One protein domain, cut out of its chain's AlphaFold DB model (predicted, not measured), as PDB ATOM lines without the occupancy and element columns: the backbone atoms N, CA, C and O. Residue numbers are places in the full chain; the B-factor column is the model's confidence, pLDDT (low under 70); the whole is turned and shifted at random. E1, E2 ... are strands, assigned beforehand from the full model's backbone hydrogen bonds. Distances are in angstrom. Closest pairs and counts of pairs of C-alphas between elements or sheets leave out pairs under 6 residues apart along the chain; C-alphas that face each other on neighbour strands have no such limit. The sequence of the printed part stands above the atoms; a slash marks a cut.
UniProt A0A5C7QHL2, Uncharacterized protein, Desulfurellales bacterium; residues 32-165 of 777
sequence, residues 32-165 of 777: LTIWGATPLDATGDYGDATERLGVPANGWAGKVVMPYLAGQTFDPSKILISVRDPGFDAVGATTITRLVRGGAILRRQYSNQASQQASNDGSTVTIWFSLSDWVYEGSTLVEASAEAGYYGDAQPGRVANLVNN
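Overview. This is residues 32 to 165 of the 777 residues of an uncharacterized protein of Desulfurellales bacterium (UniProt A0A5C7QHL2). The strands curl into a small, nearly closed barrel of E1, E2, E6, E4, E3, E7 and E8, in which the edge strands E7 and E8 come near each other without pairing as neighbours. The hairpin of E3 and E4 runs on past the barrel to one end of the long axis; the loop of residues 35 to 60 reaches the other end, and short E5 pairs with E6. The printed part has 134 residues with eight named strands, E1 to E8 in chain order, and no named helix; the class is all strand, though under half of the residues, 54, are in named elements. The strands make one branched, strongly twisted sheet, antiparallel but for the parallel pair E1 and E8. The whole is compact, with a radius of gyration of the C-alphas of 16.3 A, and only just flat, spanning 57 by 38 by 21 A.

Arrangement. E1, residues 32 to 34, and E2, residues 61 to 67, form an antiparallel hairpin, with N 33 and O 63 at 2.8 A. On the other side of E1 is E8, residues 162 to 164, parallel, with N 34 and O 163 at 2.9 A. E2 is antiparallel to E6, residues 124 to 131, with N 62 and O 129 at 2.8 A. On the other side of E6 are E5, residues 118 to 120, and E4, residues 93 to 105. E5 and E6 form a hairpin, with N 119 and O 126 at 3.0 A; N 103 of E4 and O 130 are 2.8 A apart. Pairing along E4 is staggered: residues 93 to 101 pair with E3, residues 79 to 88, and residues 102 to 105 with E6. E3 and E4 form a hairpin, with N 85 and O 96 at 2.8 A. On the other side of E3 is E7, residues 140 to 146, antiparallel, with N 82 and O 143 at 2.8 A. The closest C-alphas of E7 and E8, Leu 141 and Leu 162, are 6.6 A apart.

Along the chain. E1 begins at C-alpha 32 (102.382, 81.785, 126.746). E2 is 20.3 A long, E3 27.3 A, E6 22.0 A and E7 18.2 A. E4, the longest strand, covers 35.6 A and begins at C-alpha 93 (118.954, 58.349, 127.235). E5 is 7.0 A long; E1 and E8 are 6.9 A each, and E8 ends at C-alpha 164 (108.952, 77.802, 130.665).

Size, cuts and confidence. The farthest C-alphas, Gly 47 and Val 91, are 57.2 A apart. The printed part has no cut. The links E1 to E2, E2 to E3, E4 to E5 and E7 to E8 are long. Mean pLDDT of the printed part is 90.5, with residues 42 to 53 under 70.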
ATOM      1  N   LEU A  32     102.808  82.910 125.917       98.19
ATOM      2  CA  LEU A  32     102.382  81.785 126.746       98.19
ATOM      3  C   LEU A  32     103.514  81.415 127.698       98.19
ATOM      4  O   LEU A  32     104.626  81.104 127.275       98.19
ATOM      5  N   THR A  33     103.222  81.426 128.992       98.31
ATOM      6  CA  THR A  33     104.192  81.133 130.045       98.31
ATOM      7  C   THR A  33     103.704  79.984 130.911       98.31
ATOM      8  O   THR A  33     102.605  80.051 131.455       98.31
ATOM      9  N   ILE A  34     104.523  78.950 131.086       98.31
ATOM     10  CA  ILE A  34     104.318  77.954 132.142       98.31
ATOM     11  C   ILE A  34     104.777  78.558 133.461       98.31
ATOM     12  O   ILE A  34     105.865  79.128 133.532       98.31
ATOM     13  N   TRP A  35     103.937  78.473 134.486       96.94
ATOM     14  CA  TRP A  35     104.163  79.152 135.754       96.94
ATOM     15  C   TRP A  35     105.196  78.441 136.644       96.94
ATOM     16  O   TRP A  35     105.328  77.219 136.600       96.94
ATOM     17  N   GLY A  36     105.911  79.223 137.458       95.50
ATOM     18  CA  GLY A  36     106.963  78.749 138.367       95.50
ATOM     19  C   GLY A  36     106.520  78.591 139.824       95.50
ATOM     20  O   GLY A  36     105.334  78.629 140.143       95.50
ATOM     21  N   ALA A  37     107.487  78.461 140.740       91.19
ATOM     22  CA  ALA A  37     107.237  78.240 142.173       91.19
ATOM     23  C   ALA A  37     106.592  79.414 142.931       91.19
ATOM     24  O   ALA A  37     106.121  79.222 144.050       91.19
ATOM     25  N   THR A  38     106.556  80.620 142.356       90.94
ATOM     26  CA  THR A  38     105.948  81.780 143.027       90.94
ATOM     27  C   THR A  38     104.440  81.560 143.183       90.94
ATOM     28  O   THR A  38     103.768  81.364 142.168       90.94
ATOM     29  N   PRO A  39     103.872  81.607 144.401       87.88
ATOM     30  CA  PRO A  39     102.440  81.400 144.581       87.88
ATOM     31  C   PRO A  39     101.603  82.432 143.809       87.88
ATOM     32  O   PRO A  39     101.843  83.636 143.876       87.88
ATOM     33  N   LEU A  40     100.612  81.952 143.059       87.31
ATOM     34  CA  LEU A  40      99.715  82.781 142.252       87.31
ATOM     35  C   LEU A  40      98.609  83.401 143.125       87.31
ATOM     36  O   LEU A  40      98.029  82.699 143.944       87.31
ATOM     37  N   ASP A  41      98.265  84.681 142.926       77.25
ATOM     38  CA  ASP A  41      97.219  85.393 143.703       77.25
ATOM     39  C   ASP A  41      97.539  85.494 145.217       77.25
ATOM     40  O   ASP A  41      96.657  85.396 146.069       77.25
ATOM     41  N   ALA A  42      98.826  85.665 145.558       62.88
ATOM     42  CA  ALA A  42      99.310  85.824 146.937       62.88
ATOM     43  C   ALA A  42      99.150  87.253 147.514       62.88
ATOM     44  O   ALA A  42      99.354  87.458 148.705       62.88
ATOM     45  N   THR A  43      98.790  88.256 146.701       56.75
ATOM     46  CA  THR A  43      98.676  89.669 147.122       56.75
ATOM     47  C   THR A  43      97.237  90.190 147.048       56.75
ATOM     48  O   THR A  43      96.496  89.849 146.130       56.75
ATOM     49  N   GLY A  44      96.854  91.042 148.011       51.66
ATOM     50  CA  GLY A  44      95.502  91.582 148.259       51.66
ATOM     51  C   GLY A  44      94.955  92.576 147.224       51.66
ATOM     52  O   GLY A  44      94.409  93.614 147.587       51.66
ATOM     53  N   ASP A  45      95.050  92.246 145.939       49.47
ATOM     54  CA  ASP A  45      94.740  93.112 144.787       49.47
ATOM     55  C   ASP A  45      93.237  93.468 144.633       49.47
ATOM     56  O   ASP A  45      92.812  94.037 143.633       49.47
ATOM     57  N   TYR A  46      92.403  93.111 145.621       51.38
ATOM     58  CA  TYR A  46      90.946  93.327 145.633       51.38
ATOM     59  C   TYR A  46      90.396  93.781 146.998       51.38
ATOM     60  O   TYR A  46      89.223  93.566 147.298       51.38
ATOM     61  N   GLY A  47      91.222  94.422 147.831       44.59
ATOM     62  CA  GLY A  47      90.752  95.144 149.023       44.59
ATOM     63  C   GLY A  47      90.456  94.295 150.266       44.59
ATOM     64  O   GLY A  47      90.071  94.857 151.287       44.59
ATOM     65  N   ASP A  48      90.684  92.980 150.221       47.25
ATOM     66  CA  ASP A  48      90.804  92.145 151.421       47.25
ATOM     67  C   ASP A  48      92.292  91.893 151.687       47.25
ATOM     68  O   ASP A  48      92.952  91.120 150.989       47.25
ATOM     69  N   ALA A  49      92.831  92.642 152.647       38.19
ATOM     70  CA  ALA A  49      94.237  92.635 153.033       38.19
ATOM     71  C   ALA A  49      94.584  91.518 154.034       38.19
ATOM     72  O   ALA A  49      95.670  91.544 154.615       38.19
ATOM     73  N   THR A  50      93.692  90.548 154.263       51.28
ATOM     74  CA  THR A  50      94.014  89.394 155.109       51.28
ATOM     75  C   THR A  50      94.714  88.287 154.301       51.28
ATOM     76  O   THR A  50      94.208  87.788 153.300       51.28
ATOM     77  N   GLU A  51      95.949  87.989 154.719       54.78
ATOM     78  CA  GLU A  51      96.899  86.941 154.299       54.78
ATOM     79  C   GLU A  51      96.367  85.843 153.346       54.78
ATOM     80  O   GLU A  51      95.943  84.767 153.771       54.78
ATOM     81  N   ARG A  52      96.469  86.053 152.026       64.62
ATOM     82  CA  ARG A  52      96.388  84.947 151.055       64.62
ATOM     83  C   ARG A  52      97.765  84.322 150.890       64.62
ATOM     84  O   ARG A  52      98.726  85.013 150.584       64.62
ATOM     85  N   LEU A  53      97.856  82.998 151.009       69.88
ATOM     86  CA  LEU A  53      99.109  82.269 150.764       69.88
ATOM     87  C   LEU A  53      99.439  82.091 149.272       69.88
ATOM     88  O   LEU A  53     100.549  81.694 148.929       69.88
ATOM     89  N   GLY A  54      98.482  82.382 148.384       79.81
ATOM     90  CA  GLY A  54      98.597  82.118 146.952       79.81
ATOM     91  C   GLY A  54      98.490  80.627 146.599       79.81
ATOM     92  O   GLY A  54      98.486  79.753 147.462       79.81
ATOM     93  N   VAL A  55      98.296  80.337 145.315       86.19
ATOM     94  CA  VAL A  55      98.139  78.990 144.754       86.19
ATOM     95  C   VAL A  55      99.512  78.470 144.320       86.19
ATOM     96  O   VAL A  55     100.162  79.136 143.510       86.19
ATOM     97  N   PRO A  56      99.969  77.294 144.789       88.44
ATOM     98  CA  PRO A  56     101.246  76.717 144.375       88.44
ATOM     99  C   PRO A  56     101.125  76.149 142.955       88.44
ATOM    100  O   PRO A  56     100.837  74.971 142.773       88.44
ATOM    101  N   ALA A  57     101.299  77.004 141.946       92.81
ATOM    102  CA  ALA A  57     100.967  76.744 140.542       92.81
ATOM    103  C   ALA A  57     102.138  76.216 139.675       92.81
ATOM    104  O   ALA A  57     102.049  76.196 138.447       92.81
ATOM    105  N   ASN A  58     103.238  75.801 140.312       95.50
ATOM    106  CA  ASN A  58     104.494  75.433 139.652       95.50
ATOM    107  C   ASN A  58     104.322  74.273 138.664       95.50
ATOM    108  O   ASN A  58     103.921  73.178 139.059       95.50
ATOM    109  N   GLY A  59     104.626  74.508 137.390       96.38
ATOM    110  CA  GLY A  59     104.653  73.475 136.355       96.38
ATOM    111  C   GLY A  59     103.295  72.916 135.919       96.38
ATOM    112  O   GLY A  59     103.247  72.173 134.944       96.38
ATOM    113  N   TRP A  60     102.182  73.262 136.574       96.62
ATOM    114  CA  TRP A  60     100.847  72.765 136.201       96.62
ATOM    115  C   TRP A  60      99.869  73.841 135.738       96.62
ATOM    116  O   TRP A  60      98.775  73.505 135.280       96.62
ATOM    117  N   ALA A  61     100.241  75.118 135.828       97.50
ATOM    118  CA  ALA A  61      99.449  76.223 135.305       97.50
ATOM    119  C   ALA A  61     100.158  76.927 134.143       97.50
ATOM    120  O   ALA A  61     101.374  77.134 134.156       97.50
ATOM    121  N   GLY A  62      99.370  77.335 133.154       97.62
ATOM    122  CA  GLY A  62      99.770  78.239 132.086       97.62
ATOM    123  C   GLY A  62      99.207  79.644 132.302       97.62
ATOM    124  O   GLY A  62      98.142  79.824 132.890       97.62
ATOM    125  N   LYS A  63      99.921  80.641 131.782       97.44
ATOM    126  CA  LYS A  63      99.510  82.039 131.663       97.44
ATOM    127  C   LYS A  63      99.540  82.423 130.191       97.44
ATOM    128  O   LYS A  63     100.547  82.189 129.529       97.44
ATOM    129  N   VAL A  64      98.478  83.048 129.696       97.44
ATOM    130  CA  VAL A  64      98.467  83.696 128.377       97.44
ATOM    131  C   VAL A  64      98.204  85.186 128.511       97.44
ATOM    132  O   VAL A  64      97.458  85.611 129.396       97.44
ATOM    133  N   VAL A  65      98.812  85.962 127.615       96.75
ATOM    134  CA  VAL A  65      98.531  87.391 127.420       96.75
ATOM    135  C   VAL A  65      98.127  87.606 125.967       96.75
ATOM    136  O   VAL A  65      98.765  87.069 125.060       96.75
ATOM    137  N   MET A  66      97.054  88.359 125.757       95.44
ATOM    138  CA  MET A  66      96.513  88.676 124.433       95.44
ATOM    139  C   MET A  66      95.764  90.015 124.459       95.44
ATOM    140  O   MET A  66      95.400  90.479 125.545       95.44
ATOM    141  N   PRO A  67      95.487  90.632 123.296       94.38
ATOM    142  CA  PRO A  67      94.671  91.838 123.221       94.38
ATOM    143  C   PRO A  67      93.281  91.624 123.820       94.38
ATOM    144  O   PRO A  67      92.659  90.579 123.623       94.38
ATOM    145  N   TYR A  68      92.770  92.627 124.529       93.62
ATOM    146  CA  TYR A  68      91.425  92.578 125.081       93.62
ATOM    147  C   TYR A  68      90.374  92.799 123.987       93.62
ATOM    148  O   TYR A  68      90.351  93.830 123.317       93.62
ATOM    149  N   LEU A  69      89.459  91.840 123.849       90.31
ATOM    150  CA  LEU A  69      88.266  91.948 123.018       90.31
ATOM    151  C   LEU A  69      87.022  91.910 123.909       90.31
ATOM    152  O   LEU A  69      86.755  90.926 124.606       90.31
ATOM    153  N   ALA A  70      86.248  92.995 123.882       89.44
ATOM    154  CA  ALA A  70      85.060  93.132 124.710       89.44
ATOM    155  C   ALA A  70      84.048  92.003 124.443       89.44
ATOM    156  O   ALA A  70      83.702  91.715 123.298       89.44
ATOM    157  N   GLY A  71      83.573  91.372 125.521       85.88
ATOM    158  CA  GLY A  71      82.567  90.307 125.470       85.88
ATOM    159  C   GLY A  71      83.066  88.940 124.988       85.88
ATOM    160  O   GLY A  71      82.250  88.030 124.880       85.88
ATOM    161  N   GLN A  72      84.364  88.773 124.710       90.94
ATOM    162  CA  GLN A  72      84.918  87.499 124.242       90.94
ATOM    163  C   GLN A  72      85.393  86.609 125.394       90.94
ATOM    164  O   GLN A  72      85.989  87.085 126.363       90.94
ATOM    165  N   THR A  73      85.170  85.301 125.252       91.81
ATOM    166  CA  THR A  73      85.575  84.277 126.227       91.81
ATOM    167  C   THR A  73      86.763  83.483 125.703       91.81
ATOM    168  O   THR A  73      86.817  83.147 124.521       91.81
ATOM    169  N   PHE A  74      87.706  83.172 126.592       95.56
ATOM    170  CA  PHE A  74      88.845  82.310 126.301       95.56
ATOM    171  C   PHE A  74      88.531  80.845 126.621       95.56
ATOM    172  O   PHE A  74      88.001  80.547 127.691       95.56
ATOM    173  N   ASP A  75      88.903  79.938 125.723       96.12
ATOM    174  CA  ASP A  75      88.788  78.494 125.908       96.12
ATOM    175  C   ASP A  75      90.188  77.851 125.973       96.12
ATOM    176  O   ASP A  75      90.814  77.614 124.933       96.12
ATOM    177  N   PRO A  76      90.701  77.545 127.181       96.94
ATOM    178  CA  PRO A  76      92.013  76.925 127.337       96.94
ATOM    179  C   PRO A  76      92.087  75.514 126.749       96.94
ATOM    180  O   PRO A  76      93.179  75.076 126.390       96.94
ATOM    181  N   SER A  77      90.962  74.805 126.599       96.62
ATOM    182  CA  SER A  77      90.957  73.443 126.051       96.62
ATOM    183  C   SER A  77      91.401  73.386 124.590       96.62
ATOM    184  O   SER A  77      91.844  72.343 124.115       96.62
ATOM    185  N   LYS A  78      91.367  74.530 123.900       97.12
ATOM    186  CA  LYS A  78      91.825  74.718 122.519       97.12
ATOM    187  C   LYS A  78      93.298  75.092 122.401       97.12
ATOM    188  O   LYS A  78      93.779  75.324 121.292       97.12
ATOM    189  N   ILE A  79      94.019  75.167 123.518       98.00
ATOM    190  CA  ILE A  79      95.461  75.399 123.534       98.00
ATOM    191  C   ILE A  79      96.175  74.060 123.643       98.00
ATOM    192  O   ILE A  79      95.961  73.300 124.589       98.00
ATOM    193  N   LEU A  80      97.053  73.791 122.682       97.94
ATOM    194  CA  LEU A  80      97.876  72.592 122.632       97.94
ATOM    195  C   LEU A  80      99.348  72.988 122.635       97.94
ATOM    196  O   LEU A  80      99.769  73.815 121.829       97.94
ATOM    197  N   ILE A  81     100.125  72.388 123.529       98.50
ATOM    198  CA  ILE A  81     101.546  72.659 123.727       98.50
ATOM    199  C   ILE A  81     102.310  71.369 123.438       98.50
ATOM    200  O   ILE A  81     102.077  70.341 124.069       98.50
ATOM    201  N   SER A  82     103.231  71.418 122.484       98.19
ATOM    202  CA  SER A  82     104.200  70.355 122.244       98.19
ATOM    203  C   SER A  82     105.381  70.552 123.182       98.19
ATOM    204  O   SER A  82     106.117  71.540 123.084       98.19
ATOM    205  N   VAL A  83     105.540  69.621 124.117       98.50
ATOM    206  CA  VAL A  83     106.594  69.628 125.128       98.50
ATOM    207  C   VAL A  83     107.580  68.519 124.811       98.50
ATOM    208  O   VAL A  83     107.197  67.384 124.524       98.50
ATOM    209  N   ARG A  84     108.862  68.860 124.859       98.44
ATOM    210  CA  ARG A  84     109.974  67.937 124.691       98.44
ATOM    211  C   ARG A  84     110.714  67.805 126.011       98.44
ATOM    212  O   ARG A  84     111.217  68.797 126.526       98.44
ATOM    213  N   ASP A  85     110.808  66.584 126.507       98.50
ATOM    214  CA  ASP A  85     111.519  66.245 127.732       98.50
ATOM    215  C   ASP A  85     112.752  65.378 127.425       98.50
ATOM    216  O   ASP A  85     112.695  64.547 126.504       98.50
ATOM    217  N   PRO A  86     113.848  65.502 128.198       98.38
ATOM    218  CA  PRO A  86     114.774  64.390 128.367       98.38
ATOM    219  C   PRO A  86     114.011  63.148 128.846       98.38
ATOM    220  O   PRO A  86     112.968  63.235 129.503       98.38
ATOM    221  N   GLY A  87     114.506  61.974 128.484       98.06
ATOM    222  CA  GLY A  87     113.910  60.722 128.921       98.06
ATOM    223  C   GLY A  87     114.838  59.547 128.705       98.06
ATOM    224  O   GLY A  87     115.978  59.704 128.266       98.06
ATOM    225  N   PHE A  88     114.317  58.357 128.967       98.62
ATOM    226  CA  PHE A  88     115.035  57.105 128.779       98.62
ATOM    227  C   PHE A  88     114.163  56.090 128.044       98.62
ATOM    228  O   PHE A  88     112.933  56.167 128.060       98.62
ATOM    229  N   ASP A  89     114.816  55.134 127.398       97.38
ATOM    230  CA  ASP A  89     114.195  53.952 126.811       97.38
ATOM    231  C   ASP A  89     114.942  52.676 127.242       97.38
ATOM    232  O   ASP A  89     115.726  52.672 128.197       97.38
ATOM    233  N   ALA A  90     114.687  51.571 126.542       95.56
ATOM    234  CA  ALA A  90     115.300  50.280 126.826       95.56
ATOM    235  C   ALA A  90     116.831  50.257 126.662       95.56
ATOM    236  O   ALA A  90     117.465  49.338 127.172       95.56
ATOM    237  N   VAL A  91     117.414  51.218 125.939       95.81
ATOM    238  CA  VAL A  91     118.826  51.215 125.533       95.81
ATOM    239  C   VAL A  91     119.607  52.347 126.191       95.81
ATOM    240  O   VAL A  91     120.759  52.155 126.566       95.81
ATOM    241  N   GLY A  92     119.020  53.536 126.323       95.94
ATOM    242  CA  GLY A  92     119.782  54.694 126.778       95.94
ATOM    243  C   GLY A  92     118.940  55.907 127.134       95.94
ATOM    244  O   GLY A  92     117.740  55.805 127.388       95.94
ATOM    245  N   ALA A  93     119.611  57.053 127.209       97.94
ATOM    246  CA  ALA A  93     118.954  58.349 127.235       97.94
ATOM    247  C   ALA A  93     118.372  58.656 125.849       97.94
ATOM    248  O   ALA A  93     118.948  58.312 124.816       97.94
ATOM    249  N   THR A  94     117.231  59.325 125.830       98.00
ATOM    250  CA  THR A  94     116.488  59.683 124.628       98.00
ATOM    251  C   THR A  94     115.748  61.000 124.857       98.00
ATOM    252  O   THR A  94     115.979  61.728 125.822       98.00
ATOM    253  N   THR A  95     114.865  61.348 123.936       97.50
ATOM    254  CA  THR A  95     114.003  62.517 124.037       97.50
ATOM    255  C   THR A  95     112.564  62.098 123.814       97.50
ATOM    256  O   THR A  95     112.234  61.471 122.807       97.50
ATOM    257  N   ILE A  96     111.687  62.502 124.724       97.56
ATOM    258  CA  ILE A  96     110.261  62.217 124.646       97.56
ATOM    259  C   ILE A  96     109.526  63.497 124.271       97.56
ATOM    260  O   ILE A  96     109.639  64.515 124.944       97.56
ATOM    261  N   THR A  97     108.747  63.444 123.193       97.19
ATOM    262  CA  THR A  97     107.808  64.520 122.851       97.19
ATOM    263  C   THR A  97     106.405  64.111 123.270       97.19
ATOM    264  O   THR A  97     105.972  62.992 122.993       97.19
ATOM    265  N   ARG A  98     105.693  65.016 123.934       96.12
ATOM    266  CA  ARG A  98     104.311  64.827 124.373       96.12
ATOM    267  C   ARG A  98     103.496  66.091 124.156       96.12
ATOM    268  O   ARG A  98     104.033  67.186 124.017       96.12
ATOM    269  N   LEU A  99     102.184  65.915 124.131       96.38
ATOM    270  CA  LEU A  99     101.233  67.003 123.991       96.38
ATOM    271  C   LEU A  99     100.608  67.306 125.350       96.38
ATOM    272  O   LEU A  99     100.048  66.416 125.988       96.38
ATOM    273  N   VAL A 100     100.694  68.565 125.769       97.69
ATOM    274  CA  VAL A 100     100.051  69.098 126.970       97.69
ATOM    275  C   VAL A 100      98.959  70.061 126.524       97.69
ATOM    276  O   VAL A 100      99.218  71.004 125.779       97.69
ATOM    277  N   ARG A 101      97.721  69.812 126.943       97.38
ATOM    278  CA  ARG A 101      96.554  70.630 126.591       97.38
ATOM    279  C   ARG A 101      96.185  71.545 127.756       97.38
ATOM    280  O   ARG A 101      96.392  71.176 128.911       97.38
ATOM    281  N   GLY A 102      95.635  72.723 127.475       98.00
ATOM    282  CA  GLY A 102      94.998  73.531 128.516       98.00
ATOM    283  C   GLY A 102      93.718  72.866 129.039       98.00
ATOM    284  O   GLY A 102      93.031  72.154 128.313       98.00
ATOM    285  N   GLY A 103      93.413  73.055 130.319       96.31
ATOM    286  CA  GLY A 103      92.254  72.469 130.988       96.31
ATOM    287  C   GLY A 103      91.127  73.479 131.164       96.31
ATOM    288  O   GLY A 103      90.264  73.619 130.301       96.31
ATOM    289  N   ALA A 104      91.147  74.195 132.288       95.88
ATOM    290  CA  ALA A 104      90.170  75.228 132.627       95.88
ATOM    291  C   ALA A 104      90.847  76.491 133.156       95.88
ATOM    292  O   ALA A 104      91.948  76.432 133.701       95.88
ATOM    293  N   ILE A 105      90.159  77.628 133.028       96.06
ATOM    294  CA  ILE A 105      90.586  78.882 133.652       96.06
ATOM    295  C   ILE A 105      90.564  78.694 135.171       96.06
ATOM    296  O   ILE A 105      89.594  78.174 135.732       96.06
ATOM    297  N   LEU A 106      91.640  79.103 135.838       95.19
ATOM    298  CA  LEU A 106      91.752  78.972 137.282       95.19
ATOM    299  C   LEU A 106      90.786  79.936 137.974       95.19
ATOM    300  O   LEU A 106      90.629  81.090 137.571       95.19
ATOM    301  N   ARG A 107      90.135  79.467 139.036       92.00
ATOM    302  CA  ARG A 107      89.340  80.327 139.917       92.00
ATOM    303  C   ARG A 107      90.236  80.978 140.963       92.00
ATOM    304  O   ARG A 107      91.354  80.534 141.206       92.00
ATOM    305  N   ARG A 108      89.722  82.003 141.633       86.75
ATOM    306  CA  ARG A 108      90.368  82.567 142.824       86.75
ATOM    307  C   ARG A 108      90.077  81.735 144.069       86.75
ATOM    308  O   ARG A 108      89.170  80.896 144.093       86.75
ATOM    309  N   GLN A 109      90.877  81.966 145.106       84.00
ATOM    310  CA  GLN A 109      90.686  81.327 146.408       84.00
ATOM    311  C   GLN A 109      89.379  81.796 147.059       84.00
ATOM    312  O   GLN A 109      88.896  82.900 146.780       84.00
ATOM    313  N   TYR A 110      88.813  80.977 147.945       81.44
ATOM    314  CA  TYR A 110      87.702  81.403 148.799       81.44
ATOM    315  C   TYR A 110      88.082  82.670 149.603       81.44
ATOM    316  O   TYR A 110      89.199  82.759 150.107       81.44
ATOM    317  N   SER A 111      87.209  83.675 149.756       79.56
ATOM    318  CA  SER A 111      85.771  83.731 149.408       79.56
ATOM    319  C   SER A 111      85.428  84.259 148.010       79.56
ATOM    320  O   SER A 111      84.259  84.506 147.714       79.56
ATOM    321  N   ASN A 112      86.419  84.420 147.133       80.44
ATOM    322  CA  ASN A 112      86.225  84.963 145.786       80.44
ATOM    323  C   ASN A 112      86.168  83.867 144.713       80.44
ATOM    324  O   ASN A 112      86.434  84.131 143.543       80.44
ATOM    325  N   GLN A 113      85.792  82.639 145.077       84.62
ATOM    326  CA  GLN A 113      85.771  81.472 144.186       84.62
ATOM    327  C   GLN A 113      84.856  81.618 142.960       84.62
ATOM    328  O   GLN A 113      84.996  80.859 142.005       84.62
ATOM    329  N   ALA A 114      83.922  82.577 142.979       85.44
ATOM    330  CA  ALA A 114      83.082  82.914 141.830       85.44
ATOM    331  C   ALA A 114      83.848  83.673 140.728       85.44
ATOM    332  O   ALA A 114      83.394  83.734 139.588       85.44
ATOM    333  N   SER A 115      84.999  84.262 141.056       87.38
ATOM    334  CA  SER A 115      85.842  85.006 140.126       87.38
ATOM    335  C   SER A 115      86.974  84.140 139.581       87.38
ATOM    336  O   SER A 115      87.544  83.299 140.279       87.38
ATOM    337  N   GLN A 116      87.351  84.405 138.334       89.12
ATOM    338  CA  GLN A 116      88.513  83.792 137.698       89.12
ATOM    339  C   GLN A 116      89.800  84.545 138.058       89.12
ATOM    340  O   GLN A 116      89.795  85.753 138.329       89.12
ATOM    341  N   GLN A 117      90.917  83.823 138.063       86.94
ATOM    342  CA  GLN A 117      92.247  84.407 137.963       86.94
ATOM    343  C   GLN A 117      92.394  84.877 136.521       86.94
ATOM    344  O   GLN A 117      92.763  84.122 135.625       86.94
ATOM    345  N   ALA A 118      91.961  86.112 136.308       86.69
ATOM    346  CA  ALA A 118      92.007  86.843 135.060       86.69
ATOM    347  C   ALA A 118      92.112  88.335 135.396       86.69
ATOM    348  O   ALA A 118      91.538  88.790 136.393       86.69
ATOM    349  N   SER A 119      92.836  89.089 134.574       89.06
ATOM    350  CA  SER A 119      92.942  90.545 134.684       89.06
ATOM    351  C   SER A 119      92.823  91.193 133.310       89.06
ATOM    352  O   SER A 119      93.191  90.595 132.300       89.06
ATOM    353  N   ASN A 120      92.289  92.411 133.280       86.88
ATOM    354  CA  ASN A 120      92.101  93.207 132.074       86.88
ATOM    355  C   ASN A 120      92.426  94.669 132.394       86.88
ATOM    356  O   ASN A 120      91.849  95.221 133.331       86.88
ATOM    357  N   ASP A 121      93.321  95.282 131.625       89.31
ATOM    358  CA  ASP A 121      93.703  96.696 131.759       89.31
ATOM    359  C   ASP A 121      93.032  97.609 130.708       89.31
ATOM    360  O   ASP A 121      93.320  98.802 130.633       89.31
ATOM    361  N   GLY A 122      92.123  97.056 129.898       88.56
ATOM    362  CA  GLY A 122      91.446  97.731 128.789       88.56
ATOM    363  C   GLY A 122      92.159  97.587 127.443       88.56
ATOM    364  O   GLY A 122      91.542  97.850 126.412       88.56
ATOM    365  N   SER A 123      93.412  97.125 127.432       92.06
ATOM    366  CA  SER A 123      94.205  96.853 126.228       92.06
ATOM    367  C   SER A 123      94.568  95.377 126.101       92.06
ATOM    368  O   SER A 123      94.532  94.821 125.005       92.06
ATOM    369  N   THR A 124      94.916  94.734 127.208       93.50
ATOM    370  CA  THR A 124      95.343  93.343 127.286       93.50
ATOM    371  C   THR A 124      94.512  92.589 128.308       93.50
ATOM    372  O   THR A 124      94.059  93.133 129.317       93.50
ATOM    373  N   VAL A 125      94.321  91.303 128.044       94.38
ATOM    374  CA  VAL A 125      93.761  90.358 128.998       94.38
ATOM    375  C   VAL A 125      94.817  89.314 129.345       94.38
ATOM    376  O   VAL A 125      95.482  88.758 128.470       94.38
ATOM    377  N   THR A 126      94.974  89.054 130.641       95.00
ATOM    378  CA  THR A 126      95.805  87.968 131.166       95.00
ATOM    379  C   THR A 126      94.904  86.883 131.730       95.00
ATOM    380  O   THR A 126      94.042  87.174 132.561       95.00
ATOM    381  N   ILE A 127      95.118  85.638 131.304       95.56
ATOM    382  CA  ILE A 127      94.357  84.470 131.758       95.56
ATOM    383  C   ILE A 127      95.313  83.412 132.301       95.56
ATOM    384  O   ILE A 127      96.336  83.119 131.679       95.56
ATOM    385  N   TRP A 128      94.940  82.803 133.426       96.88
ATOM    386  CA  TRP A 128      95.627  81.656 134.007       96.88
ATOM    387  C   TRP A 128      94.752  80.412 133.883       96.88
ATOM    388  O   TRP A 128      93.551  80.463 134.149       96.88
ATOM    389  N   PHE A 129      95.336  79.293 133.472       97.75
ATOM    390  CA  PHE A 129      94.605  78.050 133.228       97.75
ATOM    391  C   PHE A 129      95.421  76.826 133.648       97.75
ATOM    392  O   PHE A 129      96.648  76.871 133.679       97.75
ATOM    393  N   SER A 130      94.745  75.727 133.980       97.56
ATOM    394  CA  SER A 130      95.400  74.456 134.305       97.56
ATOM    395  C   SER A 130      95.936  73.753 133.058       97.56
ATOM    396  O   SER A 130      95.440  73.958 131.953       97.56
ATOM    397  N   LEU A 131      96.927  72.884 133.234       97.81
ATOM    398  CA  LEU A 131      97.466  72.013 132.191       97.81
ATOM    399  C   LEU A 131      96.972  70.575 132.372       97.81
ATOM    400  O   LEU A 131      96.661  70.144 133.481       97.81
ATOM    401  N   SER A 132      96.929  69.808 131.284       96.38
ATOM    402  CA  SER A 132      96.545  68.394 131.328       96.38
ATOM    403  C   SER A 132      97.584  67.495 131.987       96.38
ATOM    404  O   SER A 132      97.261  66.411 132.465       96.38
ATOM    405  N   ASP A 133      98.835  67.934 132.001       96.25
ATOM    406  CA  ASP A 133      99.966  67.203 132.547       96.25
ATOM    407  C   ASP A 133     101.035  68.196 133.016       96.25
ATOM    408  O   ASP A 133     101.023  69.369 132.635       96.25
ATOM    409  N   TRP A 134     101.955  67.719 133.843       95.94
ATOM    410  CA  TRP A 134     103.007  68.534 134.445       95.94
ATOM    411  C   TRP A 134     104.051  68.956 133.412       95.94
ATOM    412  O   TRP A 134     104.442  68.154 132.570       95.94
ATOM    413  N   VAL A 135     104.544  70.187 133.481       97.75
ATOM    414  CA  VAL A 135     105.713  70.670 132.738       97.75
ATOM    415  C   VAL A 135     106.826  70.947 133.742       97.75
ATOM    416  O   VAL A 135     106.632  71.667 134.721       97.75
ATOM    417  N   TYR A 136     107.984  70.345 133.511       97.62
ATOM    418  CA  TYR A 136     109.106  70.324 134.442       97.62
ATOM    419  C   TYR A 136     110.118  71.419 134.109       97.62
ATOM    420  O   TYR A 136     110.065  72.022 133.036       97.62
ATOM    421  N   GLU A 137     111.058  71.661 135.015       97.62
ATOM    422  CA  GLU A 137     112.158  72.612 134.810       97.62
ATOM    423  C   GLU A 137     112.979  72.275 133.555       97.62
ATOM    424  O   GLU A 137     113.232  73.144 132.723       97.62
ATOM    425  N   GLY A 138     113.311  70.995 133.359       96.81
ATOM    426  CA  GLY A 138     114.054  70.524 132.183       96.81
ATOM    427  C   GLY A 138     113.228  70.413 130.892       96.81
ATOM    428  O   GLY A 138     113.776  70.074 129.840       96.81
ATOM    429  N   SER A 139     111.919  70.690 130.931       98.31
ATOM    430  CA  SER A 139     111.055  70.605 129.753       98.31
ATOM    431  C   SER A 139     111.325  71.752 128.774       98.31
ATOM    432  O   SER A 139     111.360  72.927 129.141       98.31
ATOM    433  N   THR A 140     111.403  71.434 127.483       98.31
ATOM    434  CA  THR A 140     111.466  72.420 126.396       98.31
ATOM    435  C   THR A 140     110.104  72.562 125.719       98.31
ATOM    436  O   THR A 140     109.533  71.580 125.243       98.31
ATOM    437  N   LEU A 141     109.590  73.790 125.613       98.38
ATOM    438  CA  LEU A 141     108.388  74.087 124.825       98.38
ATOM    439  C   LEU A 141     108.781  74.193 123.347       98.38
ATOM    440  O   LEU A 141     109.477  75.125 122.955       98.38
ATOM    441  N   VAL A 142     108.370  73.226 122.525       97.38
ATOM    442  CA  VAL A 142     108.749  73.164 121.102       97.38
ATOM    443  C   VAL A 142     107.863  74.079 120.268       97.38
ATOM    444  O   VAL A 142     108.338  74.856 119.443       97.38
ATOM    445  N   GLU A 143     106.556  73.967 120.474       96.81
ATOM    446  CA  GLU A 143     105.548  74.796 119.832       96.81
ATOM    447  C   GLU A 143     104.277  74.803 120.675       96.81
ATOM    448  O   GLU A 143     104.017  73.870 121.433       96.81
ATOM    449  N   ALA A 144     103.462  75.837 120.513       97.81
ATOM    450  CA  ALA A 144     102.088  75.823 120.973       97.81
ATOM    451  C   ALA A 144     101.183  76.357 119.867       97.81
ATOM    452  O   ALA A 144     101.569  77.223 119.076       97.81
ATOM    453  N   SER A 145      99.978  75.814 119.800       97.38
ATOM    454  CA  SER A 145      98.962  76.180 118.825       97.38
ATOM    455  C   SER A 145      97.637  76.434 119.519       97.38
ATOM    456  O   SER A 145      97.298  75.753 120.487       97.38
ATOM    457  N   ALA A 146      96.884  77.382 118.979       97.50
ATOM    458  CA  ALA A 146      95.507  77.627 119.353       97.50
ATOM    459  C   ALA A 146      94.582  77.128 118.234       97.50
ATOM    460  O   ALA A 146      94.782  77.464 117.063       97.50
ATOM    461  N   GLU A 147      93.594  76.309 118.584       97.12
ATOM    462  CA  GLU A 147      92.546  75.850 117.666       97.12
ATOM    463  C   GLU A 147      91.516  76.962 117.410       97.12
ATOM    464  O   GLU A 147      91.413  77.916 118.173       97.12
ATOM    465  N   ALA A 148      90.725  76.850 116.340       95.25
ATOM    466  CA  ALA A 148      89.756  77.880 115.970       95.25
ATOM    467  C   ALA A 148      88.766  78.195 117.109       95.25
ATOM    468  O   ALA A 148      88.200  77.304 117.754       95.25
ATOM    469  N   GLY A 149      88.528  79.483 117.337       93.88
ATOM    470  CA  GLY A 149      87.616  79.979 118.359       93.88
ATOM    471  C   GLY A 149      88.079  79.738 119.796       93.88
ATOM    472  O   GLY A 149      87.253  79.481 120.667       93.88
ATOM    473  N   TYR A 150      89.393  79.752 120.041       95.62
ATOM    474  CA  TYR A 150      89.963  79.793 121.396       95.62
ATOM    475  C   TYR A 150      89.696  81.127 122.108       95.62
ATOM    476  O   TYR A 150      89.780  81.189 123.330       95.62
ATOM    477  N   TYR A 151      89.402  82.193 121.356       94.88
ATOM    478  CA  TYR A 151      89.059  83.513 121.879       94.88
ATOM    479  C   TYR A 151      88.121  84.233 120.899       94.88
ATOM    480  O   TYR A 151      88.568  84.835 119.923       94.88
ATOM    481  N   GLY A 152      86.807  84.102 121.101       90.44
ATOM    482  CA  GLY A 152      85.806  84.593 120.142       90.44
ATOM    483  C   GLY A 152      85.896  83.911 118.774       90.44
ATOM    484  O   GLY A 152      86.067  82.700 118.705       90.44
ATOM    485  N   ASP A 153      85.849  84.686 117.687       89.94
ATOM    486  CA  ASP A 153      85.995  84.195 116.302       89.94
ATOM    487  C   ASP A 153      87.466  84.066 115.844       89.94
ATOM    488  O   ASP A 153      87.771  84.043 114.643       89.94
ATOM    489  N   ALA A 154      88.414  84.017 116.790       92.31
ATOM    490  CA  ALA A 154      89.835  83.958 116.473       92.31
ATOM    491  C   ALA A 154      90.191  82.726 115.622       92.31
ATOM    492  O   ALA A 154      89.819  81.587 115.923       92.31
ATOM    493  N   GLN A 155      90.957  82.965 114.558       91.88
ATOM    494  CA  GLN A 155      91.442  81.924 113.656       91.88
ATOM    495  C   GLN A 155      92.501  81.045 114.339       91.88
ATOM    496  O   GLN A 155      93.217  81.529 115.221       91.88
ATOM    497  N   PRO A 156      92.634  79.769 113.933       94.81
ATOM    498  CA  PRO A 156      93.678  78.909 114.464       94.81
ATOM    499  C   PRO A 156      95.064  79.434 114.076       94.81
ATOM    500  O   PRO A 156      95.259  79.999 112.993       94.81
ATOM    501  N   GLY A 157      96.049  79.216 114.941       95.12
ATOM    502  CA  GLY A 157      97.401  79.692 114.677       95.12
ATOM    503  C   GLY A 157      98.440  79.265 115.701       95.12
ATOM    504  O   GLY A 157      98.116  78.753 116.775       95.12
ATOM    505  N   ARG A 158      99.712  79.483 115.356       96.06
ATOM    506  CA  ARG A 158     100.839  79.286 116.280       96.06
ATOM    507  C   ARG A 158     100.842  80.383 117.342       96.06
ATOM    508  O   ARG A 158     100.640  81.548 117.016       96.06
ATOM    509  N   VAL A 159     101.102  79.997 118.585       96.06
ATOM    510  CA  VAL A 159     101.265  80.906 119.724       96.06
ATOM    511  C   VAL A 159     102.695  81.438 119.752       96.06
ATOM    512  O   VAL A 159     103.645  80.675 119.566       96.06
ATOM    513  N   ALA A 160     102.849  82.744 119.970       91.25
ATOM    514  CA  ALA A 160     104.151  83.394 120.050       91.25
ATOM    515  C   ALA A 160     104.758  83.320 121.465       91.25
ATOM    516  O   ALA A 160     104.051  83.098 122.448       91.25
ATOM    517  N   ASN A 161     106.078  83.532 121.553       95.25
ATOM    518  CA  ASN A 161     106.834  83.759 122.795       95.25
ATOM    519  C   ASN A 161     106.517  82.755 123.918       95.25
ATOM    520  O   ASN A 161     105.932  83.101 124.948       95.25
ATOM    521  N   LEU A 162     106.908  81.500 123.698       98.00
ATOM    522  CA  LEU A 162     106.756  80.435 124.685       98.00
ATOM    523  C   LEU A 162     107.851  80.546 125.744       98.00
ATOM    524  O   LEU A 162     109.034  80.608 125.409       98.00
ATOM    525  N   VAL A 163     107.459  80.534 127.014       98.19
ATOM    526  CA  VAL A 163     108.381  80.614 128.151       98.19
ATOM    527  C   VAL A 163     108.062  79.508 129.149       98.19
ATOM    528  O   VAL A 163     106.916  79.362 129.571       98.19
ATOM    529  N   ASN A 164     109.072  78.737 129.551       98.31
ATOM    530  CA  ASN A 164     108.952  77.802 130.665       98.31
ATOM    531  C   ASN A 164     109.607  78.404 131.914       98.31
ATOM    532  O   ASN A 164     110.829  78.480 131.969       98.31
ATOM    533  N   ASN A 165     108.805  78.825 132.898       98.25
ATOM    534  CA  ASN A 165     109.305  79.263 134.208       98.25
ATOM    535  C   ASN A 165     109.129  78.187 135.290       98.25
ATOM    536  O   ASN A 165     109.297  78.494 136.471       98.25
TER     537      ASN A 165